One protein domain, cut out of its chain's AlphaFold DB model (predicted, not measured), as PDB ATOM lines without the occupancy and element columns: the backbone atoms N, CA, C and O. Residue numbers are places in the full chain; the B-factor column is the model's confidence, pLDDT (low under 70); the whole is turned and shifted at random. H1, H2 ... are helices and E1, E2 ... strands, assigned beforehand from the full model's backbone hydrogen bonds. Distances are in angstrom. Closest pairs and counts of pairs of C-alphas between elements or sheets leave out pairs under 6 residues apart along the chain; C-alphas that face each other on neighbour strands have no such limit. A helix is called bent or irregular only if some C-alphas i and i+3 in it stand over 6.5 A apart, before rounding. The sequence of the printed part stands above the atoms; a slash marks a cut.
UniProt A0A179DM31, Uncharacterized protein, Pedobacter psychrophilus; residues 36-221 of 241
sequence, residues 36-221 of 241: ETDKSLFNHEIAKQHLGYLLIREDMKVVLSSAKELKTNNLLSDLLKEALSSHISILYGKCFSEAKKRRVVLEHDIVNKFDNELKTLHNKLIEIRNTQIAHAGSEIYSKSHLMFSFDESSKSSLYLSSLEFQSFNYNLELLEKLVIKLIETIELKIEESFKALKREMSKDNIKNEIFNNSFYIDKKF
ATOM      1  N   GLU A  36      28.924 -76.032  64.884       41.44
ATOM      2  CA  GLU A  36      29.428 -75.414  63.652       41.44
ATOM      3  C   GLU A  36      29.903 -73.973  63.843       41.44
ATOM      4  O   GLU A  36      30.930 -73.597  63.278       41.44
ATOM      5  N   THR A  37      29.248 -73.180  64.693       44.00
ATOM      6  CA  THR A  37      29.704 -71.817  65.019       44.00
ATOM      7  C   THR A  37      30.831 -71.825  66.061       44.00
ATOM      8  O   THR A  37      31.693 -70.942  66.049       44.00
ATOM      9  N   ASP A  38      30.911 -72.874  66.885       50.22
ATOM     10  CA  ASP A  38      31.787 -72.938  68.062       50.22
ATOM     11  C   ASP A  38      33.219 -73.440  67.772       50.22
ATOM     12  O   ASP A  38      34.175 -73.080  68.462       50.22
ATOM     13  N   LYS A  39      33.435 -74.192  66.679       52.31
ATOM     14  CA  LYS A  39      34.798 -74.580  66.246       52.31
ATOM     15  C   LYS A  39      35.702 -73.369  66.000       52.31
ATOM     16  O   LYS A  39      36.912 -73.469  66.190       52.31
ATOM     17  N   SER A  40      35.131 -72.240  65.578       57.41
ATOM     18  CA  SER A  40      35.886 -71.004  65.347       57.41
ATOM     19  C   SER A  40      36.466 -70.438  66.650       57.41
ATOM     20  O   SER A  40      37.647 -70.089  66.691       57.41
ATOM     21  N   LEU A  41      35.689 -70.462  67.740       61.06
ATOM     22  CA  LEU A  41      36.100 -69.960  69.048       61.06
ATOM     23  C   LEU A  41      37.172 -70.853  69.679       61.06
ATOM     24  O   LEU A  41      38.191 -70.352  70.144       61.06
ATOM     25  N   PHE A  42      37.005 -72.178  69.615       61.78
ATOM     26  CA  PHE A  42      38.026 -73.127  70.083       61.78
ATOM     27  C   PHE A  42      39.312 -73.099  69.248       61.78
ATOM     28  O   PHE A  42      40.367 -73.524  69.723       61.78
ATOM     29  N   ASN A  43      39.254 -72.588  68.017       65.25
ATOM     30  CA  ASN A  43      40.440 -72.357  67.202       65.25
ATOM     31  C   ASN A  43      41.169 -71.059  67.563       65.25
ATOM     32  O   ASN A  43      42.351 -70.947  67.229       65.25
ATOM     33  N   HIS A  44      40.523 -70.142  68.287       79.31
ATOM     34  CA  HIS A  44      41.132 -68.892  68.707       79.31
ATOM     35  C   HIS A  44      42.220 -69.131  69.762       79.31
ATOM     36  O   HIS A  44      42.000 -69.781  70.787       79.31
ATOM     37  N   GLU A  45      43.408 -68.570  69.541       84.44
ATOM     38  CA  GLU A  45      44.576 -68.806  70.400       84.44
ATOM     39  C   GLU A  45      44.340 -68.379  71.853       84.44
ATOM     40  O   GLU A  45      44.682 -69.112  72.777       84.44
ATOM     41  N   ILE A  46      43.662 -67.249  72.063       85.50
ATOM     42  CA  ILE A  46      43.315 -66.758  73.407       85.50
ATOM     43  C   ILE A  46      42.350 -67.712  74.135       85.50
ATOM     44  O   ILE A  46      42.493 -67.933  75.338       85.50
ATOM     45  N   ALA A  47      41.394 -68.326  73.429       85.19
ATOM     46  CA  ALA A  47      40.461 -69.278  74.034       85.19
ATOM     47  C   ALA A  47      41.176 -70.576  74.434       85.19
ATOM     48  O   ALA A  47      40.999 -71.062  75.553       85.19
ATOM     49  N   LYS A  48      42.055 -71.095  73.561       83.69
ATOM     50  CA  LYS A  48      42.936 -72.229  73.890       83.69
ATOM     51  C   LYS A  48      43.818 -71.911  75.090       83.69
ATOM     52  O   LYS A  48      43.995 -72.770  75.950       83.69
ATOM     53  N   GLN A  49      44.332 -70.682  75.168       87.50
ATOM     54  CA  GLN A  49      45.158 -70.251  76.285       87.50
ATOM     55  C   GLN A  49      44.376 -70.260  77.605       87.50
ATOM     56  O   GLN A  49      44.821 -70.843  78.594       87.50
ATOM     57  N   HIS A  50      43.184 -69.665  77.608       88.62
ATOM     58  CA  HIS A  50      42.306 -69.649  78.774       88.62
ATOM     59  C   HIS A  50      41.943 -71.071  79.235       88.62
ATOM     60  O   HIS A  50      42.096 -71.407  80.411       88.62
ATOM     61  N   LEU A  51      41.551 -71.940  78.295       86.75
ATOM     62  CA  LEU A  51      41.275 -73.349  78.573       86.75
ATOM     63  C   LEU A  51      42.511 -74.077  79.124       86.75
ATOM     64  O   LEU A  51      42.394 -74.869  80.056       86.75
ATOM     65  N   GLY A  52      43.698 -73.787  78.589       88.31
ATOM     66  CA  GLY A  52      44.964 -74.326  79.076       88.31
ATOM     67  C   GLY A  52      45.190 -74.031  80.560       88.31
ATOM     68  O   GLY A  52      45.479 -74.954  81.323       88.31
ATOM     69  N   TYR A  53      44.981 -72.784  80.994       91.56
ATOM     70  CA  TYR A  53      45.100 -72.423  82.409       91.56
ATOM     71  C   TYR A  53      44.045 -73.096  83.295       91.56
ATOM     72  O   TYR A  53      44.384 -73.561  84.384       91.56
ATOM     73  N   LEU A  54      42.795 -73.215  82.829       89.75
ATOM     74  CA  LEU A  54      41.749 -73.945  83.556       89.75
ATOM     75  C   LEU A  54      42.143 -75.410  83.783       89.75
ATOM     76  O   LEU A  54      42.032 -75.910  84.899       89.75
ATOM     77  N   LEU A  55      42.652 -76.085  82.748       89.62
ATOM     78  CA  LEU A  55      43.103 -77.475  82.854       89.62
ATOM     79  C   LEU A  55      44.290 -77.624  83.812       89.62
ATOM     80  O   LEU A  55      44.307 -78.553  84.615       89.62
ATOM     81  N   ILE A  56      45.261 -76.708  83.755       92.94
ATOM     82  CA  ILE A  56      46.409 -76.701  84.673       92.94
ATOM     83  C   ILE A  56      45.945 -76.515  86.124       92.94
ATOM     84  O   ILE A  56      46.445 -77.191  87.021       92.94
ATOM     85  N   ARG A  57      44.964 -75.638  86.371       95.06
ATOM     86  CA  ARG A  57      44.384 -75.461  87.708       95.06
ATOM     87  C   ARG A  57      43.765 -76.754  88.233       95.06
ATOM     88  O   ARG A  57      43.983 -77.097  89.393       95.06
ATOM     89  N   GLU A  58      42.977 -77.452  87.417       94.69
ATOM     90  CA  GLU A  58      42.352 -78.707  87.846       94.69
ATOM     91  C   GLU A  58      43.403 -79.802  88.097       94.69
ATOM     92  O   GLU A  58      43.341 -80.459  89.135       94.69
ATOM     93  N   ASP A  59      44.427 -79.918  87.239       95.56
ATOM     94  CA  ASP A  59      45.580 -80.806  87.471       95.56
ATOM     95  C   ASP A  59      46.246 -80.466  88.841       95.56
ATOM     96  O   ASP A  59      46.475 -81.356  89.662       95.56
ATOM     97  N   MET A  60      46.454 -79.182  89.172       96.56
ATOM     98  CA  MET A  60      47.024 -78.748  90.465       96.56
ATOM     99  C   MET A  60      46.127 -79.030  91.680       96.56
ATOM    100  O   MET A  60      46.628 -79.375  92.752       96.56
ATOM    101  N   LYS A  61      44.799 -78.934  91.547       96.81
ATOM    102  CA  LYS A  61      43.864 -79.311  92.625       96.81
ATOM    103  C   LYS A  61      43.922 -80.806  92.935       96.81
ATOM    104  O   LYS A  61      43.807 -81.193  94.102       96.81
ATOM    105  N   VAL A  62      44.120 -81.642  91.915       96.94
ATOM    106  CA  VAL A  62      44.319 -83.087  92.095       96.94
ATOM    107  C   VAL A  62      45.646 -83.357  92.805       96.94
ATOM    108  O   VAL A  62      45.670 -84.148  93.749       96.94
ATOM    109  N   VAL A  63      46.722 -82.646  92.440       97.25
ATOM    110  CA  VAL A  63      48.005 -82.716  93.164       97.25
ATOM    111  C   VAL A  63      47.821 -82.359  94.642       97.25
ATOM    112  O   VAL A  63      48.235 -83.123  95.512       97.25
ATOM    113  N   LEU A  64      47.154 -81.240  94.940       97.31
ATOM    114  CA  LEU A  64      46.889 -80.802  96.314       97.31
ATOM    115  C   LEU A  64      46.090 -81.841  97.110       97.31
ATOM    116  O   LEU A  64      46.416 -82.131  98.259       97.31
ATOM    117  N   SER A  65      45.047 -82.403  96.502       96.19
ATOM    118  CA  SER A  65      44.206 -83.419  97.147       96.19
ATOM    119  C   SER A  65      44.998 -84.697  97.427       96.19
ATOM    120  O   SER A  65      44.902 -85.248  98.519       96.19
ATOM    121  N   SER A  66      45.844 -85.116  96.484       95.12
ATOM    122  CA  SER A  66      46.714 -86.288  96.641       95.12
ATOM    123  C   SER A  66      47.759 -86.081  97.741       95.12
ATOM    124  O   SER A  66      48.001 -86.981  98.539       95.12
ATOM    125  N   ALA A  67      48.351 -84.884  97.823       94.19
ATOM    126  CA  ALA A  67      49.302 -84.534  98.877       94.19
ATOM    127  C   ALA A  67      48.650 -84.562 100.268       94.19
ATOM    128  O   ALA A  67      49.246 -85.059 101.223       94.19
ATOM    129  N   LYS A  68      47.407 -84.072 100.372       94.62
ATOM    130  CA  LYS A  68      46.617 -84.141 101.608       94.62
ATOM    131  C   LYS A  68      46.328 -85.575 102.012       94.62
ATOM    132  O   LYS A  68      46.573 -85.913 103.161       94.62
ATOM    133  N   GLU A  69      45.893 -86.409 101.070       93.75
ATOM    134  CA  GLU A  69      45.642 -87.830 101.324       93.75
ATOM    135  C   GLU A  69      46.902 -88.528 101.852       93.75
ATOM    136  O   GLU A  69      46.847 -89.208 102.876       93.75
ATOM    137  N   LEU A  70      48.059 -88.272 101.226       91.50
ATOM    138  CA  LEU A  70      49.347 -88.810 101.670       91.50
ATOM    139  C   LEU A  70      49.720 -88.347 103.090       91.50
ATOM    140  O   LEU A  70      50.334 -89.102 103.839       91.50
ATOM    141  N   LYS A  71      49.362 -87.108 103.455       90.25
ATOM    142  CA  LYS A  71      49.654 -86.508 104.766       90.25
ATOM    143  C   LYS A  71      48.745 -87.049 105.866       90.25
ATOM    144  O   LYS A  71      49.189 -87.201 107.000       90.25
ATOM    145  N   THR A  72      47.465 -87.264 105.568       91.12
ATOM    146  CA  THR A  72      46.452 -87.576 106.586       91.12
ATOM    147  C   THR A  72      46.193 -89.067 106.749       91.12
ATOM    148  O   THR A  72      45.757 -89.488 107.818       91.12
ATOM    149  N   ASN A  73      46.434 -89.872 105.713       87.81
ATOM    150  CA  ASN A  73      46.096 -91.287 105.724       87.81
ATOM    151  C   ASN A  73      47.315 -92.162 106.054       87.81
ATOM    152  O   ASN A  73      47.980 -92.727 105.186       87.81
ATOM    153  N   ASN A  74      47.575 -92.319 107.352       80.38
ATOM    154  CA  ASN A  74      48.676 -93.149 107.858       80.38
ATOM    155  C   ASN A  74      48.503 -94.654 107.568       80.38
ATOM    156  O   ASN A  74      49.451 -95.414 107.751       80.38
ATOM    157  N   LEU A  75      47.314 -95.089 107.132       85.00
ATOM    158  CA  LEU A  75      46.990 -96.492 106.854       85.00
ATOM    159  C   LEU A  75      47.276 -96.904 105.404       85.00
ATOM    160  O   LEU A  75      47.042 -98.056 105.037       85.00
ATOM    161  N   LEU A  76      47.768 -95.986 104.569       87.00
ATOM    162  CA  LEU A  76      48.179 -96.325 103.212       87.00
ATOM    163  C   LEU A  76      49.324 -97.340 103.250       87.00
ATOM    164  O   LEU A  76      50.323 -97.148 103.950       87.00
ATOM    165  N   SER A  77      49.193 -98.403 102.456       89.31
ATOM    166  CA  SER A  77      50.308 -99.308 102.191       89.31
ATOM    167  C   SER A  77      51.435 -98.554 101.487       89.31
ATOM    168  O   SER A  77      51.200 -97.558 100.798       89.31
ATOM    169  N   ASP A  78      52.665 -99.040 101.624       85.94
ATOM    170  CA  ASP A  78      53.824 -98.376 101.019       85.94
ATOM    171  C   ASP A  78      53.708 -98.308  99.490       85.94
ATOM    172  O   ASP A  78      53.955 -97.257  98.904       85.94
ATOM    173  N   LEU A  79      53.147 -99.351  98.865       85.88
ATOM    174  CA  LEU A  79      52.807 -99.355  97.440       85.88
ATOM    175  C   LEU A  79      51.864 -98.201  97.051       85.88
ATOM    176  O   LEU A  79      52.059 -97.552  96.024       85.88
ATOM    177  N   LEU A  80      50.834 -97.923  97.858       89.44
ATOM    178  CA  LEU A  80      49.916 -96.812  97.586       89.44
ATOM    179  C   LEU A  80      50.589 -95.459  97.804       89.44
ATOM    180  O   LEU A  80      50.343 -94.531  97.031       89.44
ATOM    181  N   LYS A  81      51.461 -95.343  98.812       88.88
ATOM    182  CA  LYS A  81      52.241 -94.121  99.031       88.88
ATOM    183  C   LYS A  81      53.167 -93.842  97.853       88.88
ATOM    184  O   LYS A  81      53.244 -92.702  97.399       88.88
ATOM    185  N   GLU A  82      53.829 -94.864  97.324       86.62
ATOM    186  CA  GLU A  82      54.688 -94.767  96.140       86.62
ATOM    187  C   GLU A  82      53.896 -94.380  94.891       86.62
ATOM    188  O   GLU A  82      54.293 -93.466  94.158       86.62
ATOM    189  N   ALA A  83      52.744 -95.019  94.673       89.31
ATOM    190  CA  ALA A  83      51.863 -94.720  93.551       89.31
ATOM    191  C   ALA A  83      51.351 -93.273  93.601       89.31
ATOM    192  O   ALA A  83      51.437 -92.554  92.603       89.31
ATOM    193  N   LEU A  84      50.885 -92.807  94.765       91.56
ATOM    194  CA  LEU A  84      50.446 -91.423  94.968       91.56
ATOM    195  C   LEU A  84      51.603 -90.428  94.830       91.56
ATOM    196  O   LEU A  84      51.445 -89.396  94.180       91.56
ATOM    197  N   SER A  85      52.777 -90.740  95.380       91.12
ATOM    198  CA  SER A  85      53.968 -89.888  95.254       91.12
ATOM    199  C   SER A  85      54.397 -89.722  93.800       91.12
ATOM    200  O   SER A  85      54.779 -88.628  93.381       91.12
ATOM    201  N   SER A  86      54.300 -90.797  93.018       89.94
ATOM    202  CA  SER A  86      54.587 -90.779  91.585       89.94
ATOM    203  C   SER A  86      53.516 -90.021  90.810       89.94
ATOM    204  O   SER A  86      53.837 -89.194  89.959       89.94
ATOM    205  N   HIS A  87      52.242 -90.238  91.143       93.31
ATOM    206  CA  HIS A  87      51.126 -89.501  90.563       93.31
ATOM    207  C   HIS A  87      51.283 -87.986  90.756       93.31
ATOM    208  O   HIS A  87      51.154 -87.235  89.789       93.31
ATOM    209  N   ILE A  88      51.633 -87.550  91.972       95.00
ATOM    210  CA  ILE A  88      51.920 -86.151  92.310       95.00
ATOM    211  C   ILE A  88      53.007 -85.587  91.395       95.00
ATOM    212  O   ILE A  88      52.757 -84.592  90.717       95.00
ATOM    213  N   SER A  89      54.177 -86.224  91.322       92.88
ATOM    214  CA  SER A  89      55.303 -85.719  90.523       92.88
ATOM    215  C   SER A  89      55.001 -85.670  89.033       92.88
ATOM    216  O   SER A  89      55.304 -84.677  88.371       92.88
ATOM    217  N   ILE A  90      54.352 -86.704  88.498       92.88
ATOM    218  CA  ILE A  90      53.976 -86.763  87.084       92.88
ATOM    219  C   ILE A  90      52.974 -85.656  86.753       92.88
ATOM    220  O   ILE A  90      53.178 -84.915  85.787       92.88
ATOM    221  N   LEU A  91      51.904 -85.525  87.542       94.69
ATOM    222  CA  LEU A  91      50.850 -84.547  87.286       94.69
ATOM    223  C   LEU A  91      51.347 -83.112  87.488       94.69
ATOM    224  O   LEU A  91      51.053 -82.235  86.674       94.69
ATOM    225  N   TYR A  92      52.170 -82.899  88.515       95.88
ATOM    226  CA  TYR A  92      52.855 -81.637  88.756       95.88
ATOM    227  C   TYR A  92      53.744 -81.265  87.568       95.88
ATOM    228  O   TYR A  92      53.521 -80.240  86.928       95.88
ATOM    229  N   GLY A  93      54.706 -82.121  87.206       93.62
ATOM    230  CA  GLY A  93      55.662 -81.837  86.136       93.62
ATOM    231  C   GLY A  93      55.012 -81.698  84.757       93.62
ATOM    232  O   GLY A  93      55.481 -80.915  83.934       93.62
ATOM    233  N   LYS A  94      53.886 -82.379  84.505       91.44
ATOM    234  CA  LYS A  94      53.075 -82.205  83.287       91.44
ATOM    235  C   LYS A  94      52.605 -80.758  83.100       91.44
ATOM    236  O   LYS A  94      52.528 -80.309  81.962       91.44
ATOM    237  N   CYS A  95      52.329 -80.023  84.177       93.50
ATOM    238  CA  CYS A  95      51.904 -78.620  84.099       93.50
ATOM    239  C   CYS A  95      53.034 -77.663  83.675       93.50
ATOM    240  O   CYS A  95      52.754 -76.564  83.197       93.50
ATOM    241  N   PHE A  96      54.289 -78.093  83.820       93.50
ATOM    242  CA  PHE A  96      55.502 -77.361  83.436       93.50
ATOM    243  C   PHE A  96      56.166 -77.930  82.173       93.50
ATOM    244  O   PHE A  96      57.206 -77.450  81.741       93.50
ATOM    245  N   SER A  97      55.584 -78.970  81.572       88.44
ATOM    246  CA  SER A  97      56.114 -79.587  80.355       88.44
ATOM    247  C   SER A  97      55.398 -79.046  79.124       88.44
ATOM    248  O   SER A  97      54.171 -78.924  79.107       88.44
ATOM    249  N   GLU A  98      56.149 -78.795  78.054       79.81
ATOM    250  CA  GLU A  98      55.562 -78.370  76.791       79.81
ATOM    251  C   GLU A  98      54.713 -79.479  76.158       79.81
ATOM    252  O   GLU A  98      55.168 -80.594  75.904       79.81
ATOM    253  N   ALA A  99      53.449 -79.160  75.875       68.94
ATOM    254  CA  ALA A  99      52.554 -80.019  75.120       68.94
ATOM    255  C   ALA A  99      52.127 -79.299  73.838       68.94
ATOM    256  O   ALA A  99      51.348 -78.344  73.889       68.94
ATOM    257  N   LYS A 100      52.560 -79.826  72.680       65.88
ATOM    258  CA  LYS A 100      52.312 -79.262  71.332       65.88
ATOM    259  C   LYS A 100      50.865 -78.805  71.081       65.88
ATOM    260  O   LYS A 100      50.634 -77.899  70.287       65.88
ATOM    261  N   LYS A 101      49.882 -79.444  71.728       62.91
ATOM    262  CA  LYS A 101      48.447 -79.153  71.561       62.91
ATOM    263  C   LYS A 101      47.848 -78.199  72.604       62.91
ATOM    264  O   LYS A 101      46.883 -77.526  72.269       62.91
ATOM    265  N   ARG A 102      48.370 -78.141  73.839       58.75
ATOM    266  CA  ARG A 102      47.806 -77.271  74.896       58.75
ATOM    267  C   ARG A 102      48.289 -75.825  74.782       58.75
ATOM    268  O   ARG A 102      47.588 -74.955  75.279       58.75
ATOM    269  N   ARG A 103      49.448 -75.578  74.148       69.56
ATOM    270  CA  ARG A 103      50.100 -74.258  73.936       69.56
ATOM    271  C   ARG A 103      50.310 -73.391  75.188       69.56
ATOM    272  O   ARG A 103      50.901 -72.325  75.091       69.56
ATOM    273  N   VAL A 104      49.867 -73.852  76.353       80.88
ATOM    274  CA  VAL A 104      50.056 -73.221  77.652       80.88
ATOM    275  C   VAL A 104      50.846 -74.165  78.523       80.88
ATOM    276  O   VAL A 104      50.494 -75.338  78.672       80.88
ATOM    277  N   VAL A 105      51.903 -73.612  79.093       87.06
ATOM    278  CA  VAL A 105      52.791 -74.247  80.052       87.06
ATOM    279  C   VAL A 105      52.983 -73.237  81.170       87.06
ATOM    280  O   VAL A 105      52.999 -72.030  80.916       87.06
ATOM    281  N   LEU A 106      53.096 -73.707  82.407       86.44
ATOM    282  CA  LEU A 106      53.602 -72.842  83.462       86.44
ATOM    283  C   LEU A 106      55.084 -72.608  83.220       86.44
ATOM    284  O   LEU A 106      55.875 -73.549  83.205       86.44
ATOM    285  N   GLU A 107      55.451 -71.351  83.026       89.38
ATOM    286  CA  GLU A 107      56.850 -70.964  82.941       89.38
ATOM    287  C   GLU A 107      57.540 -71.302  84.270       89.38
ATOM    288  O   GLU A 107      56.990 -71.080  85.351       89.38
ATOM    289  N   HIS A 108      58.741 -71.878  84.202       86.69
ATOM    290  CA  HIS A 108      59.486 -72.285  85.399       86.69
ATOM    291  C   HIS A 108      59.816 -71.102  86.318       86.69
ATOM    292  O   HIS A 108      59.962 -71.269  87.524       86.69
ATOM    293  N   ASP A 109      59.894 -69.891  85.776       87.75
ATOM    294  CA  ASP A 109      60.148 -68.674  86.537       87.75
ATOM    295  C   ASP A 109      58.948 -68.213  87.382       87.75
ATOM    296  O   ASP A 109      59.110 -67.337  88.236       87.75
ATOM    297  N   ILE A 110      57.770 -68.834  87.240       90.19
ATOM    298  CA  ILE A 110      56.593 -68.529  88.062       90.19
ATOM    299  C   ILE A 110      56.889 -68.692  89.559       90.19
ATOM    300  O   ILE A 110      56.341 -67.963  90.386       90.19
ATOM    301  N   VAL A 111      57.816 -69.594  89.911       92.00
ATOM    302  CA  VAL A 111      58.253 -69.814  91.295       92.00
ATOM    303  C   VAL A 111      59.374 -68.868  91.738       92.00
ATOM    304  O   VAL A 111      59.707 -68.841  92.921       92.00
ATOM    305  N   ASN A 112      59.944 -68.034  90.858       91.06
ATOM    306  CA  ASN A 112      61.051 -67.126  91.205       91.06
ATOM    307  C   ASN A 112      60.668 -66.081  92.260       91.06
ATOM    308  O   ASN A 112      61.539 -65.573  92.968       91.06
ATOM    309  N   LYS A 113      59.372 -65.799  92.408       91.94
ATOM    310  CA  LYS A 113      58.835 -64.898  93.436       91.94
ATOM    311  C   LYS A 113      58.531 -65.601  94.765       91.94
ATOM    312  O   LYS A 113      58.109 -64.944  95.709       91.94
ATOM    313  N   PHE A 114      58.686 -66.923  94.841       95.56
ATOM    314  CA  PHE A 114      58.389 -67.696  96.046       95.56
ATOM    315  C   PHE A 114      59.593 -67.765  96.990       95.56
ATOM    316  O   PHE A 114      60.697 -67.327  96.669       95.56
ATOM    317  N   ASP A 115      59.368 -68.332  98.174       95.75
ATOM    318  CA  ASP A 115      60.409 -68.560  99.175       95.75
ATOM    319  C   ASP A 115      61.414 -69.603  98.646       95.75
ATOM    320  O   ASP A 115      61.033 -70.508  97.897       95.75
ATOM    321  N   ASN A 116      62.690 -69.515  99.042       96.00
ATOM    322  CA  ASN A 116      63.743 -70.402  98.523       96.00
ATOM    323  C   ASN A 116      63.430 -71.892  98.733       96.00
ATOM    324  O   ASN A 116      63.663 -72.689  97.832       96.00
ATOM    325  N   GLU A 117      62.833 -72.265  99.865       96.06
ATOM    326  CA  GLU A 117      62.423 -73.651 100.134       96.06
ATOM    327  C   GLU A 117      61.426 -74.180  99.094       96.06
ATOM    328  O   GLU A 117      61.520 -75.327  98.657       96.06
ATOM    329  N   LEU A 118      60.495 -73.331  98.649       96.25
ATOM    330  CA  LEU A 118      59.487 -73.695  97.655       96.25
ATOM    331  C   LEU A 118      60.096 -73.825  96.259       96.25
ATOM    332  O   LEU A 118      59.698 -74.710  95.505       96.25
ATOM    333  N   LYS A 119      61.089 -72.991  95.930       95.44
ATOM    334  CA  LYS A 119      61.863 -73.120  94.685       95.44
ATOM    335  C   LYS A 119      62.669 -74.410  94.664       95.44
ATOM    336  O   LYS A 119      62.635 -75.133  93.673       95.44
ATOM    337  N   THR A 120      63.353 -74.724  95.763       94.50
ATOM    338  CA  THR A 120      64.107 -75.974  95.903       94.50
ATOM    339  C   THR A 120      63.185 -77.176  95.739       94.50
ATOM    340  O   THR A 120      63.505 -78.094  94.987       94.50
ATOM    341  N   LEU A 121      62.007 -77.152  96.371       95.00
ATOM    342  CA  LEU A 121      61.019 -78.214  96.208       95.00
ATOM    343  C   LEU A 121      60.480 -78.303  94.771       95.00
ATOM    344  O   LEU A 121      60.357 -79.408  94.253       95.00
ATOM    345  N   HIS A 122      60.198 -77.173  94.112       95.50
ATOM    346  CA  HIS A 122      59.804 -77.146  92.698       95.50
ATOM    347  C   HIS A 122      60.849 -77.838  91.818       95.50
ATOM    348  O   HIS A 122      60.512 -78.775  91.097       95.50
ATOM    349  N   ASN A 123      62.114 -77.425  91.921       93.44
ATOM    350  CA  ASN A 123      63.207 -77.995  91.132       93.44
ATOM    351  C   ASN A 123      63.331 -79.502  91.368       93.44
ATOM    352  O   ASN A 123      63.413 -80.271  90.411       93.44
ATOM    353  N   LYS A 124      63.234 -79.926  92.633       91.56
ATOM    354  CA  LYS A 124      63.252 -81.340  93.001       91.56
ATOM    355  C   LYS A 124      62.093 -82.116  92.368       91.56
ATOM    356  O   LYS A 124      62.313 -83.186  91.820       91.56
ATOM    357  N   LEU A 125      60.865 -81.592  92.383       92.56
ATOM    358  CA  LEU A 125      59.711 -82.250  91.745       92.56
ATOM    359  C   LEU A 125      59.886 -82.398  90.227       92.56
ATOM    360  O   LEU A 125      59.521 -83.431  89.663       92.56
ATOM    361  N   ILE A 126      60.453 -81.385  89.565       91.94
ATOM    362  CA  ILE A 126      60.757 -81.441  88.130       91.94
ATOM    363  C   ILE A 126      61.821 -82.505  87.839       91.94
ATOM    364  O   ILE A 126      61.637 -83.318  86.931       91.94
ATOM    365  N   GLU A 127      62.896 -82.547  88.627       88.94
ATOM    366  CA  GLU A 127      63.950 -83.556  88.497       88.94
ATOM    367  C   GLU A 127      63.414 -84.973  88.726       88.94
ATOM    368  O   GLU A 127      63.660 -85.870  87.916       88.94
ATOM    369  N   ILE A 128      62.606 -85.165  89.771       87.06
ATOM    370  CA  ILE A 128      61.950 -86.441  90.069       87.06
ATOM    371  C   ILE A 128      61.114 -86.899  88.878       87.06
ATOM    372  O   ILE A 128      61.296 -88.012  88.387       87.06
ATOM    373  N   ARG A 129      60.231 -86.037  88.364       88.56
ATOM    374  CA  ARG A 129      59.394 -86.362  87.203       88.56
ATOM    375  C   ARG A 129      60.244 -86.734  85.990       88.56
ATOM    376  O   ARG A 129      59.911 -87.680  85.277       88.56
ATOM    377  N   ASN A 130      61.322 -85.997  85.730       85.62
ATOM    378  CA  ASN A 130      62.212 -86.280  84.605       85.62
ATOM    379  C   ASN A 130      62.925 -87.626  84.778       85.62
ATOM    380  O   ASN A 130      63.022 -88.389  83.819       85.62
ATOM    381  N   THR A 131      63.326 -87.961  86.002       83.50
ATOM    382  CA  THR A 131      63.907 -89.266  86.337       83.50
ATOM    383  C   THR A 131      62.902 -90.394  86.120       83.50
ATOM    384  O   THR A 131      63.224 -91.390  85.481       83.50
ATOM    385  N   GLN A 132      61.661 -90.217  86.582       80.81
ATOM    386  CA  GLN A 132      60.602 -91.222  86.464       80.81
ATOM    387  C   GLN A 132      60.177 -91.491  85.017       80.81
ATOM    388  O   GLN A 132      59.888 -92.632  84.674       80.81
ATOM    389  N   ILE A 133      60.097 -90.453  84.178       80.06
ATOM    390  CA  ILE A 133      59.559 -90.576  82.814       80.06
ATOM    391  C   ILE A 133      60.650 -90.867  81.785       80.06
ATOM    392  O   ILE A 133      60.420 -91.641  80.861       80.06
ATOM    393  N   ALA A 134      61.811 -90.223  81.901       68.12
ATOM    394  CA  ALA A 134      62.862 -90.311  80.891       68.12
ATOM    395  C   ALA A 134      64.023 -91.227  81.299       68.12
ATOM    396  O   ALA A 134      64.948 -91.387  80.509       68.12
ATOM    397  N   HIS A 135      64.012 -91.785  82.520       68.06
ATOM    398  CA  HIS A 135      65.159 -92.492  83.114       68.06
ATOM    399  C   HIS A 135      66.475 -91.691  83.025       68.06
ATOM    400  O   HIS A 135      67.559 -92.263  83.012       68.06
ATOM    401  N   ALA A 136      66.379 -90.359  82.934       58.19
ATOM    402  CA  ALA A 136      67.480 -89.465  82.564       58.19
ATOM    403  C   ALA A 136      67.939 -88.559  83.721       58.19
ATOM    404  O   ALA A 136      68.604 -87.551  83.492       58.19
ATOM    405  N   GLY A 137      67.541 -88.876  84.954       58.97
ATOM    406  CA  GLY A 137      67.949 -88.133  86.144       58.97
ATOM    407  C   GLY A 137      69.324 -88.548  86.652       58.97
ATOM    408  O   GLY A 137      69.702 -89.712  86.547       58.97
ATOM    409  N   SER A 138      70.055 -87.594  87.229       57.00
ATOM    410  CA  SER A 138      71.317 -87.845  87.934       57.00
ATOM    411  C   SER A 138      71.119 -88.529  89.285       57.00
ATOM    412  O   SER A 138      72.022 -89.212  89.767       57.00
ATOM    413  N   GLU A 139      69.954 -88.350  89.907       61.53
ATOM    414  CA  GLU A 139      69.641 -88.939  91.204       61.53
ATOM    415  C   GLU A 139      68.979 -90.322  91.076       61.53
ATOM    416  O   GLU A 139      68.138 -90.577  90.210       61.53
ATOM    417  N   ILE A 140      69.364 -91.240  91.970       61.09
ATOM    418  CA  ILE A 140      68.925 -92.643  91.978       61.09
ATOM    419  C   ILE A 140      67.533 -92.733  92.619       61.09
ATOM    420  O   ILE A 140      67.367 -93.220  93.733       61.09
ATOM    421  N   TYR A 141      66.519 -92.233  91.918       59.31
ATOM    422  CA  TYR A 141      65.123 -92.311  92.364       59.31
ATOM    423  C   TYR A 141      64.397 -93.579  91.899       59.31
ATOM    424  O   TYR A 141      63.322 -93.919  92.395       59.31
ATOM    425  N   SER A 142      65.007 -94.300  90.963       57.12
ATOM    426  CA  SER A 142      64.607 -95.634  90.533       57.12
ATOM    427  C   SER A 142      65.845 -96.520  90.490       57.12
ATOM    428  O   SER A 142      66.799 -96.197  89.777       57.12
ATOM    429  N   LYS A 143      65.843 -97.632  91.226       62.25
ATOM    430  CA  LYS A 143      66.887 -98.656  91.129       62.25
ATOM    431  C   LYS A 143      66.384 -99.784  90.247       62.25
ATOM    432  O   LYS A 143      65.319-100.343  90.481       62.25
ATOM    433  N   SER A 144      67.157-100.099  89.219       59.91
ATOM    434  CA  SER A 144      66.929-101.268  88.375       59.91
ATOM    435  C   SER A 144      67.987-102.304  88.711       59.91
ATOM    436  O   SER A 144      69.179-102.016  88.602       59.91
ATOM    437  N   HIS A 145      67.562-103.494  89.118       63.00
ATOM    438  CA  HIS A 145      68.475-104.612  89.320       63.00
ATOM    439  C   HIS A 145      68.521-105.446  88.043       63.00
ATOM    440  O   HIS A 145      67.494-105.883  87.520       63.00
ATOM    441  N   LEU A 146      69.731-105.628  87.518       63.19
ATOM    442  CA  LEU A 146      69.990-106.435  86.336       63.19
ATOM    443  C   LEU A 146      70.575-107.767  86.794       63.19
ATOM    444  O   LEU A 146      71.638-107.790  87.414       63.19
ATOM    445  N   MET A 147      69.884-108.865  86.504       67.12
ATOM    446  CA  MET A 147      70.365-110.201  86.829       67.12
ATOM    447  C   MET A 147      70.880-110.871  85.560       67.12
ATOM    448  O   MET A 147      70.174-110.983  84.555       67.12
ATOM    449  N   PHE A 148      72.133-111.313  85.623       68.81
ATOM    450  CA  PHE A 148      72.783-112.076  84.566       68.81
ATOM    451  C   PHE A 148      72.760-113.549  84.950       68.81
ATOM    452  O   PHE A 148      73.254-113.911  86.017       68.81
ATOM    453  N   SER A 149      72.201-114.388  84.080       70.00
ATOM    454  CA  SER A 149      72.298-115.839  84.215       70.00
ATOM    455  C   SER A 149      73.222-116.383  83.131       70.00
ATOM    456  O   SER A 149      73.022-116.115  81.941       70.00
ATOM    457  N   PHE A 150      74.232-117.145  83.547       66.62
ATOM    458  CA  PHE A 150      75.106-117.889  82.651       66.62
ATOM    459  C   PHE A 150      74.752-119.367  82.753       66.62
ATOM    460  O   PHE A 150      74.905-119.975  83.808       66.62
ATOM    461  N   ASP A 151      74.272-119.925  81.649       76.44
ATOM    462  CA  ASP A 151      74.151-121.365  81.467       76.44
ATOM    463  C   ASP A 151      75.366-121.834  80.656       76.44
ATOM    464  O   ASP A 151      75.600-121.336  79.549       76.44
ATOM    465  N   GLU A 152      76.142-122.774  81.203       65.69
ATOM    466  CA  GLU A 152      77.315-123.371  80.544       65.69
ATOM    467  C   GLU A 152      76.954-124.046  79.207       65.69
ATOM    468  O   GLU A 152      77.832-124.298  78.381       65.69
ATOM    469  N   SER A 153      75.665-124.313  78.964       71.00
ATOM    470  CA  SER A 153      75.215-125.173  77.876       71.00
ATOM    471  C   SER A 153      74.647-124.494  76.625       71.00
ATOM    472  O   SER A 153      74.398-125.251  75.690       71.00
ATOM    473  N   SER A 154      74.483-123.151  76.535       60.00
ATOM    474  CA  SER A 154      74.541-122.355  75.260       60.00
ATOM    475  C   SER A 154      73.791-121.006  75.164       60.00
ATOM    476  O   SER A 154      73.818-120.416  74.082       60.00
ATOM    477  N   LYS A 155      73.172-120.413  76.198       58.03
ATOM    478  CA  LYS A 155      72.647-119.026  76.073       58.03
ATOM    479  C   LYS A 155      72.776-118.220  77.363       58.03
ATOM    480  O   LYS A 155      72.111-118.514  78.346       58.03
ATOM    481  N   SER A 156      73.566-117.147  77.324       67.31
ATOM    482  CA  SER A 156      73.493-116.081  78.327       67.31
ATOM    483  C   SER A 156      72.151-115.367  78.195       67.31
ATOM    484  O   SER A 156      71.802-114.914  77.099       67.31
ATOM    485  N   SER A 157      71.418-115.238  79.292       70.50
ATOM    486  CA  SER A 157      70.160-114.502  79.324       70.50
ATOM    487  C   SER A 157      70.239-113.341  80.307       70.50
ATOM    488  O   SER A 157      70.785-113.441  81.409       70.50
ATOM    489  N   LEU A 158      69.718-112.203  79.850       68.50
ATOM    490  CA  LEU A 158      69.647-110.969  80.608       68.50
ATOM    491  C   LEU A 158      68.206-110.753  81.045       68.50
ATOM    492  O   LEU A 158      67.322-110.649  80.192       68.50
ATOM    493  N   TYR A 159      67.973-110.655  82.350       71.88
ATOM    494  CA  TYR A 159      66.655-110.336  82.881       71.88
ATOM    495  C   TYR A 159      66.738-109.116  83.788       71.88
ATOM    496  O   TYR A 159      67.629-108.994  84.631       71.88
ATOM    497  N   LEU A 160      65.775-108.213  83.630       68.31
ATOM    498  CA  LEU A 160      65.517-107.180  84.620       68.31
ATOM    499  C   LEU A 160      64.829-107.856  85.812       68.31
ATOM    500  O   LEU A 160      63.717-108.360  85.663       68.31
ATOM    501  N   SER A 161      65.499-107.928  86.963       63.72
ATOM    502  CA  SER A 161      65.004-108.701  88.109       63.72
ATOM    503  C   SER A 161      64.020-107.917  88.966       63.72
ATOM    504  O   SER A 161      63.076-108.494  89.501       63.72
ATOM    505  N   SER A 162      64.226-106.608  89.104       62.94
ATOM    506  CA  SER A 162      63.299-105.730  89.811       62.94
ATOM    507  C   SER A 162      63.491-104.272  89.408       62.94
ATOM    508  O   SER A 162      64.589-103.841  89.041       62.94
ATOM    509  N   LEU A 163      62.395-103.520  89.495       64.00
ATOM    510  CA  LEU A 163      62.381-102.067  89.438       64.00
ATOM    511  C   LEU A 163      61.862-101.573  90.786       64.00
ATOM    512  O   LEU A 163      60.694-101.769  91.114       64.00
ATOM    513  N   GLU A 164      62.745-100.973  91.569       63.25
ATOM    514  CA  GLU A 164      62.405-100.369  92.850       63.25
ATOM    515  C   GLU A 164      62.282 -98.864  92.662       63.25
ATOM    516  O   GLU A 164      63.221 -98.193  92.222       63.25
ATOM    517  N   PHE A 165      61.118 -98.328  93.011       65.19
ATOM    518  CA  PHE A 165      60.913 -96.894  93.117       65.19
ATOM    519  C   PHE A 165      61.065 -96.509  94.574       65.19
ATOM    520  O   PHE A 165      60.374 -97.042  95.436       65.19
ATOM    521  N   GLN A 166      61.972 -95.583  94.866       64.25
ATOM    522  CA  GLN A 166      62.067 -95.087  96.227       64.25
ATOM    523  C   GLN A 166      60.891 -94.140  96.477       64.25
ATOM    524  O   GLN A 166      60.712 -93.166  95.742       64.25
ATOM    525  N   SER A 167      60.085 -94.419  97.507       62.16
ATOM    526  CA  SER A 167      59.046 -93.481  97.928       62.16
ATOM    527  C   SER A 167      59.684 -92.129  98.255       62.16
ATOM    528  O   SER A 167      60.665 -92.019  98.998       62.16
ATOM    529  N   PHE A 168      59.162 -91.074  97.639       69.06
ATOM    530  CA  PHE A 168      59.692 -89.739  97.849       69.06
ATOM    531  C   PHE A 168      59.181 -89.213  99.178       69.06
ATOM    532  O   PHE A 168      57.989 -88.948  99.344       69.06
ATOM    533  N   ASN A 169      60.096 -89.012 100.120       72.75
ATOM    534  CA  ASN A 169      59.771 -88.324 101.355       72.75
ATOM    535  C   ASN A 169      59.744 -86.812 101.091       72.75
ATOM    536  O   ASN A 169      60.731 -86.098 101.289       72.75
ATOM    537  N   TYR A 170      58.631 -86.332 100.536       78.25
ATOM    538  CA  TYR A 170      58.380 -84.901 100.441       78.25
ATOM    539  C   TYR A 170      58.119 -84.351 101.838       78.25
ATOM    540  O   TYR A 170      57.391 -84.951 102.628       78.25
ATOM    541  N   ASN A 171      58.592 -83.136 102.107       91.88
ATOM    542  CA  ASN A 171      57.944 -82.343 103.138       91.88
ATOM    543  C   ASN A 171      56.544 -81.969 102.615       91.88
ATOM    544  O   ASN A 171      56.395 -81.039 101.820       91.88
ATOM    545  N   LEU A 172      55.531 -82.741 103.019       93.12
ATOM    546  CA  LEU A 172      54.159 -82.600 102.525       93.12
ATOM    547  C   LEU A 172      53.545 -81.239 102.863       93.12
ATOM    548  O   LEU A 172      52.686 -80.761 102.128       93.12
ATOM    549  N   GLU A 173      54.016 -80.578 103.922       95.19
ATOM    550  CA  GLU A 173      53.575 -79.225 104.267       95.19
ATOM    551  C   GLU A 173      54.120 -78.191 103.281       95.19
ATOM    552  O   GLU A 173      53.376 -77.331 102.804       95.19
ATOM    553  N   LEU A 174      55.401 -78.310 102.915       96.00
ATOM    554  CA  LEU A 174      55.995 -77.471 101.876       96.00
ATOM    555  C   LEU A 174      55.361 -77.736 100.508       96.00
ATOM    556  O   LEU A 174      55.137 -76.785  99.758       96.00
ATOM    557  N   LEU A 175      55.033 -78.993 100.189       96.25
ATOM    558  CA  LEU A 175      54.334 -79.347  98.950       96.25
ATOM    559  C   LEU A 175      52.948 -78.702  98.890       96.25
ATOM    560  O   LEU A 175      52.616 -78.062  97.894       96.25
ATOM    561  N   GLU A 176      52.160 -78.818  99.958       96.38
ATOM    562  CA  GLU A 176      50.856 -78.161 100.058       96.38
ATOM    563  C   GLU A 176      50.991 -76.640  99.881       96.38
ATOM    564  O   GLU A 176      50.293 -76.054  99.049       96.38
ATOM    565  N   LYS A 177      51.941 -76.004 100.581       97.31
ATOM    566  CA  LYS A 177      52.202 -74.559 100.470       97.31
ATOM    567  C   LYS A 177      52.589 -74.149  99.044       97.31
ATOM    568  O   LYS A 177      52.095 -73.137  98.546       97.31
ATOM    569  N   LEU A 178      53.454 -74.922  98.382       97.44
ATOM    570  CA  LEU A 178      53.874 -74.691  96.998       97.44
ATOM    571  C   LEU A 178      52.679 -74.750  96.040       97.44
ATOM    572  O   LEU A 178      52.490 -73.840  95.233       97.44
ATOM    573  N   VAL A 179      51.869 -75.805  96.135       97.62
ATOM    574  CA  VAL A 179      50.733 -76.024  95.229       97.62
ATOM    575  C   VAL A 179      49.648 -74.967  95.437       97.62
ATOM    576  O   VAL A 179      49.096 -74.478  94.454       97.62
ATOM    577  N   ILE A 180      49.384 -74.544  96.678       97.88
ATOM    578  CA  ILE A 180      48.447 -73.444  96.965       97.88
ATOM    579  C   ILE A 180      48.906 -72.145  96.288       97.88
ATOM    580  O   ILE A 180      48.134 -71.562  95.528       97.88
ATOM    581  N   LYS A 181      50.171 -71.736  96.474       97.75
ATOM    582  CA  LYS A 181      50.714 -70.525  95.824       97.75
ATOM    583  C   LYS A 181      50.655 -70.609  94.293       97.75
ATOM    584  O   LYS A 181      50.395 -69.610  93.618       97.75
ATOM    585  N   LEU A 182      50.881 -71.795  93.722       97.25
ATOM    586  CA  LEU A 182      50.738 -72.010  92.280       97.25
ATOM    587  C   LEU A 182      49.289 -71.848  91.824       97.25
ATOM    588  O   LEU A 182      49.057 -71.139  90.851       97.25
ATOM    589  N   ILE A 183      48.321 -72.445  92.528       97.38
ATOM    590  CA  ILE A 183      46.890 -72.293  92.221       97.38
ATOM    591  C   ILE A 183      46.491 -70.816  92.255       97.38
ATOM    592  O   ILE A 183      45.876 -70.345  91.304       97.38
ATOM    593  N   GLU A 184      46.890 -70.073  93.289       96.62
ATOM    594  CA  GLU A 184      46.634 -68.627  93.386       96.62
ATOM    595  C   GLU A 184      47.199 -67.868  92.178       96.62
ATOM    596  O   GLU A 184      46.519 -67.037  91.580       96.62
ATOM    597  N   THR A 185      48.422 -68.203  91.758       96.19
ATOM    598  CA  THR A 185      49.051 -67.570  90.591       96.19
ATOM    599  C   THR A 185      48.346 -67.943  89.281       96.19
ATOM    600  O   THR A 185      48.202 -67.108  88.387       96.19
ATOM    601  N   ILE A 186      47.879 -69.188  89.153       95.25
ATOM    602  CA  ILE A 186      47.118 -69.659  87.991       95.25
ATOM    603  C   ILE A 186      45.771 -68.942  87.902       95.25
ATOM    604  O   ILE A 186      45.382 -68.548  86.806       95.25
ATOM    605  N   GLU A 187      45.076 -68.720  89.020       95.06
ATOM    606  CA  GLU A 187      43.798 -67.992  89.032       95.06
ATOM    607  C   GLU A 187      43.951 -66.553  88.516       95.06
ATOM    608  O   GLU A 187      43.124 -66.095  87.727       95.06
ATOM    609  N   LEU A 188      45.054 -65.872  88.848       95.44
ATOM    610  CA  LEU A 188      45.359 -64.556  88.272       95.44
ATOM    611  C   LEU A 188      45.527 -64.634  86.743       95.44
ATOM    612  O   LEU A 188      44.928 -63.845  86.011       95.44
ATOM    613  N   LYS A 189      46.263 -65.634  86.236       94.31
ATOM    614  CA  LYS A 189      46.424 -65.867  84.786       94.31
ATOM    615  C   LYS A 189      45.101 -66.252  84.097       94.31
ATOM    616  O   LYS A 189      44.866 -65.877  82.943       94.31
ATOM    617  N   ILE A 190      44.208 -66.972  84.782       91.81
ATOM    618  CA  ILE A 190      42.848 -67.277  84.301       91.81
ATOM    619  C   ILE A 190      42.045 -65.981  84.155       91.81
ATOM    620  O   ILE A 190      41.423 -65.767  83.114       91.81
ATOM    621  N   GLU A 191      42.083 -65.095  85.151       92.50
ATOM    622  CA  GLU A 191      41.373 -63.816  85.100       92.50
ATOM    623  C   GLU A 191      41.900 -62.913  83.972       92.50
ATOM    624  O   GLU A 191      41.121 -62.336  83.206       92.50
ATOM    625  N   GLU A 192      43.223 -62.819  83.826       93.81
ATOM    626  CA  GLU A 192      43.876 -62.055  82.758       93.81
ATOM    627  C   GLU A 192      43.513 -62.589  81.367       93.81
ATOM    628  O   GLU A 192      43.076 -61.823  80.501       93.81
ATOM    629  N   SER A 193      43.623 -63.905  81.159       91.31
ATOM    630  CA  SER A 193      43.258 -64.541  79.885       91.31
ATOM    631  C   SER A 193      41.765 -64.403  79.573       91.31
ATOM    632  O   SER A 193      41.401 -64.195  78.419       91.31
ATOM    633  N   PHE A 194      40.893 -64.418  80.586       89.12
ATOM    634  CA  PHE A 194      39.462 -64.180  80.399       89.12
ATOM    635  C   PHE A 194      39.156 -62.736  79.985       89.12
ATOM    636  O   PHE A 194      38.336 -62.498  79.094       89.12
ATOM    637  N   LYS A 195      39.835 -61.749  80.589       89.38
ATOM    638  CA  LYS A 195      39.737 -60.340  80.171       89.38
ATOM    639  C   LYS A 195      40.212 -60.161  78.728       89.38
ATOM    640  O   LYS A 195      39.570 -59.430  77.974       89.38
ATOM    641  N   ALA A 196      41.299 -60.824  78.339       89.12
ATOM    642  CA  ALA A 196      41.792 -60.811  76.964       89.12
ATOM    643  C   ALA A 196      40.774 -61.430  75.993       89.12
ATOM    644  O   ALA A 196      40.449 -60.812  74.982       89.12
ATOM    645  N   LEU A 197      40.203 -62.586  76.346       86.38
ATOM    646  CA  LEU A 197      39.185 -63.265  75.546       86.38
ATOM    647  C   LEU A 197      37.957 -62.374  75.318       86.38
ATOM    648  O   LEU A 197      37.525 -62.200  74.184       86.38
ATOM    649  N   LYS A 198      37.448 -61.730  76.377       83.38
ATOM    650  CA  LYS A 198      36.328 -60.777  76.290       83.38
ATOM    651  C   LYS A 198      36.593 -59.633  75.314       83.38
ATOM    652  O   LYS A 198      35.718 -59.281  74.525       83.38
ATOM    653  N   ARG A 199      37.786 -59.030  75.396       86.75
ATOM    654  CA  ARG A 199      38.182 -57.921  74.514       86.75
ATOM    655  C   ARG A 199      38.233 -58.365  73.063       86.75
ATOM    656  O   ARG A 199      37.770 -57.623  72.209       86.75
ATOM    657  N   GLU A 200      38.778 -59.547  72.801       82.94
ATOM    658  CA  GLU A 200      38.899 -60.059  71.439       82.94
ATOM    659  C   GLU A 200      37.537 -60.371  70.826       82.94
ATOM    660  O   GLU A 200      37.213 -59.878  69.751       82.94
ATOM    661  N   MET A 201      36.667 -61.045  71.576       76.19
ATOM    662  CA  MET A 201      35.316 -61.351  71.105       76.19
ATOM    663  C   MET A 201      34.468 -60.100  70.856       76.19
ATOM    664  O   MET A 201      33.580 -60.116  70.008       76.19
ATOM    665  N   SER A 202      34.763 -58.999  71.552       79.12
ATOM    666  CA  SER A 202      34.109 -57.710  71.315       79.12
ATOM    667  C   SER A 202      34.553 -57.036  70.007       79.12
ATOM    668  O   SER A 202      33.833 -56.171  69.515       79.12
ATOM    669  N   LYS A 203      35.716 -57.395  69.441       78.69
ATOM    670  CA  LYS A 203      36.217 -56.840  68.169       78.69
ATOM    671  C   LYS A 203      35.642 -57.553  66.951       78.69
ATOM    672  O   LYS A 203      35.370 -56.904  65.947       78.69
ATOM    673  N   ASP A 204      35.432 -58.863  67.044       66.19
ATOM    674  CA  ASP A 204      35.104 -59.695  65.880       66.19
ATOM    675  C   ASP A 204      33.638 -59.602  65.419       66.19
ATOM    676  O   ASP A 204      33.215 -60.361  64.548       66.19
ATOM    677  N   ASN A 205      32.814 -58.713  65.996       60.22
ATOM    678  CA  ASN A 205      31.352 -58.697  65.800       60.22
ATOM    679  C   ASN A 205      30.689 -60.078  66.027       60.22
ATOM    680  O   ASN A 205      29.540 -60.298  65.630       60.22
ATOM    681  N   ILE A 206      31.383 -61.012  66.689       56.75
ATOM    682  CA  ILE A 206      30.833 -62.296  67.111       56.75
ATOM    683  C   ILE A 206      29.813 -61.959  68.189       56.75
ATOM    684  O   ILE A 206      30.161 -61.582  69.306       56.75
ATOM    685  N   LYS A 207      28.536 -62.000  67.797       53.53
ATOM    686  CA  LYS A 207      27.382 -61.569  68.590       53.53
ATOM    687  C   LYS A 207      27.546 -61.917  70.075       53.53
ATOM    688  O   LYS A 207      27.677 -63.086  70.438       53.53
ATOM    689  N   ASN A 208      27.412 -60.893  70.922       52.12
ATOM    690  CA  ASN A 208      27.362 -60.967  72.390       52.12
ATOM    691  C   ASN A 208      26.409 -62.057  72.945       52.12
ATOM    692  O   ASN A 208      26.535 -62.444  74.106       52.12
ATOM    693  N   GLU A 209      25.469 -62.569  72.139       47.94
ATOM    694  CA  GLU A 209      24.557 -63.667  72.495       47.94
ATOM    695  C   GLU A 209      25.257 -65.000  72.775       47.94
ATOM    696  O   GLU A 209      24.832 -65.708  73.685       47.94
ATOM    697  N   ILE A 210      26.328 -65.350  72.051       52.41
ATOM    698  CA  ILE A 210      27.032 -66.620  72.297       52.41
ATOM    699  C   ILE A 210      27.762 -66.534  73.637       52.41
ATOM    700  O   ILE A 210      27.605 -67.411  74.475       52.41
ATOM    701  N   PHE A 211      28.473 -65.435  73.892       47.12
ATOM    702  CA  PHE A 211      29.283 -65.270  75.099       47.12
ATOM    703  C   PHE A 211      28.451 -65.193  76.386       47.12
ATOM    704  O   PHE A 211      28.829 -65.756  77.415       47.12
ATOM    705  N   ASN A 212      27.289 -64.540  76.320       49.03
ATOM    706  CA  ASN A 212      26.367 -64.464  77.450       49.03
ATOM    707  C   ASN A 212      25.615 -65.775  77.710       49.03
ATOM    708  O   ASN A 212      25.031 -65.891  78.777       49.03
ATOM    709  N   ASN A 213      25.637 -66.750  76.794       45.41
ATOM    710  CA  ASN A 213      24.976 -68.047  76.977       45.41
ATOM    711  C   ASN A 213      25.963 -69.223  77.133       45.41
ATOM    712  O   ASN A 213      25.591 -70.235  77.719       45.41
ATOM    713  N   SER A 214      27.214 -69.105  76.665       43.66
ATOM    714  CA  SER A 214      28.224 -70.181  76.677       43.66
ATOM    715  C   SER A 214      29.134 -70.199  77.899       43.66
ATOM    716  O   SER A 214      29.588 -71.263  78.311       43.66
ATOM    717  N   PHE A 215      29.340 -69.044  78.534       42.84
ATOM    718  CA  PHE A 215      30.109 -68.914  79.775       42.84
ATOM    719  C   PHE A 215      29.223 -68.670  81.002       42.84
ATOM    720  O   PHE A 215      29.687 -68.131  82.012       42.84
ATOM    721  N   TYR A 216      27.946 -69.068  80.951       40.09
ATOM    722  CA  TYR A 216      27.109 -69.098  82.148       40.09
ATOM    723  C   TYR A 216      27.630 -70.189  83.091       40.09
ATOM    724  O   TYR A 216      27.205 -71.341  83.053       40.09
ATOM    725  N   ILE A 217      28.550 -69.809  83.980       44.56
ATOM    726  CA  ILE A 217      28.634 -70.456  85.287       44.56
ATOM    727  C   ILE A 217      27.253 -70.241  85.894       44.56
ATOM    728  O   ILE A 217      26.880 -69.106  86.204       44.56
ATOM    729  N   ASP A 218      26.465 -71.312  85.958       42.22
ATOM    730  CA  ASP A 218      25.102 -71.276  86.464       42.22
ATOM    731  C   ASP A 218      25.083 -70.483  87.784       42.22
ATOM    732  O   ASP A 218      25.801 -70.794  88.735       42.22
ATOM    733  N   LYS A 219      24.287 -69.411  87.865       39.53
ATOM    734  CA  LYS A 219      24.157 -68.631  89.108       39.53
ATOM    735  C   LYS A 219      23.647 -69.505  90.259       39.53
ATOM    736  O   LYS A 219      23.862 -69.160  91.421       39.53
ATOM    737  N   LYS A 220      23.004 -70.637  89.949       44.47
ATOM    738  CA  LYS A 220      22.683 -71.696  90.901       44.47
ATOM    739  C   LYS A 220      23.941 -72.411  91.402       44.47
ATOM    740  O   LYS A 220      24.078 -72.548  92.604       44.47
ATOM    741  N   PHE A 221      24.910 -72.723  90.536       42.94
ATOM    742  CA  PHE A 221      26.213 -73.279  90.927       42.94
ATOM    743  C   PHE A 221      26.971 -72.361  91.895       42.94
ATOM    744  O   PHE A 221      27.485 -72.840  92.898       42.94
TER     745      PHE A 221
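Overview. This is residues 36 to 221 of the 241 residues of an uncharacterized protein of Pedobacter psychrophilus (UniProt A0A179DM31). Two long helices, H2 and H6, run side by side in opposite directions; H3 folds back along part of H2, and H5 crosses H3 and meets H6 at a corner, residues 117 to 122 of H5 touching residues 174 to 178 of H6. The two-stranded hairpin E1-E2 reaches away from this helical body and makes one end of the longest axis, while the small helices H1 and H7 lie towards the other end. The 186 printed residues hold seven named helices and two named strands, in the order H1 H2 H3 H4 H5 E1 E2 H6 H7; the class is mostly helix, and the sheet E1 - E2 is antiparallel. The whole is loose, with a radius of gyration of the C-alphas of 22.2 A, and elongated, spanning 80 by 41 by 33 A.

Arrangement. H1, residues 36 to 43, is close to but not clearly touching H2, residues 45 to 72; their closest C-alphas, of Phe 42 and Lys 48, are 6.3 A apart. H2 and H3, residues 78 to 94, form a helical hairpin at a shallow tilt of 21 degrees; H2 touches H3 with residues 59 to 70 alone, closest at C-alphas Val 63 and Ile 88, 5.3 A. H4, residues 108 to 113, and H5, residues 116 to 134, form another helical hairpin, closest at C-alphas Val 111 and Lys 119, 6.0 A. H5 is the hub, touching three helices; it is about perpendicular to H3, at 79 degrees, with C-alphas Ser 89 and Arg 129 closest at 5.3 A. E1, residues 142 to 149, and E2, residues 157 to 165, form a hairpin, with N 143 and O 164 at 2.9 A and N 159 and O 147 at 3.1 A, within hydrogen-bond range. H6, residues 172 to 203, touches H2, opposite ways at a shallow tilt of 18 degrees, closest at C-alphas His 50 and Ser 193, 5.3 A. H6 touches H5 with residues 174 to 178 alone, at 84 degrees, about perpendicular; C-alphas Leu 118 and Leu 178 are closest, 5.7 A. H7, residues 208 to 214, is close to but not clearly touching H6, with C-alphas Ser 202 and Asn 208 closest at 7.6 A. Every O i to N i+4 pair is within hydrogen-bond range in H2, H3, H5, H6 and H7, against 2 of 4 in H1 and 0 of 2 in H4, where 1 of 3 O i to N i+3 pairs is.

Along the chain. H1 begins at C-alpha 36, (29.428, -75.414, 63.652). H2 is 40.8 A long, H3 24.0 A and H5 26.6 A; H4 is only just irregular, with C-alphas 110 and 113 6.9 A apart. E1 measures 22.5 A and E2 24.2 A. H6, 46.5 A, begins at C-alpha 172, (54.159, -82.600, 102.525), and H7 ends at C-alpha 214, (28.224, -70.181, 76.677).

Size, cuts and confidence. The two C-alphas farthest apart, of Glu 152 and Asn 205, are 80.7 A apart. The printed part has no cut; the link from H3 to H4, residues 95 to 107, is long, and residues 215 to 221 stand free. The mean pLDDT of the printed part is 79.4, with 61 residues under 70, among them 36 to 43, 134 to 148 and 204 to 221.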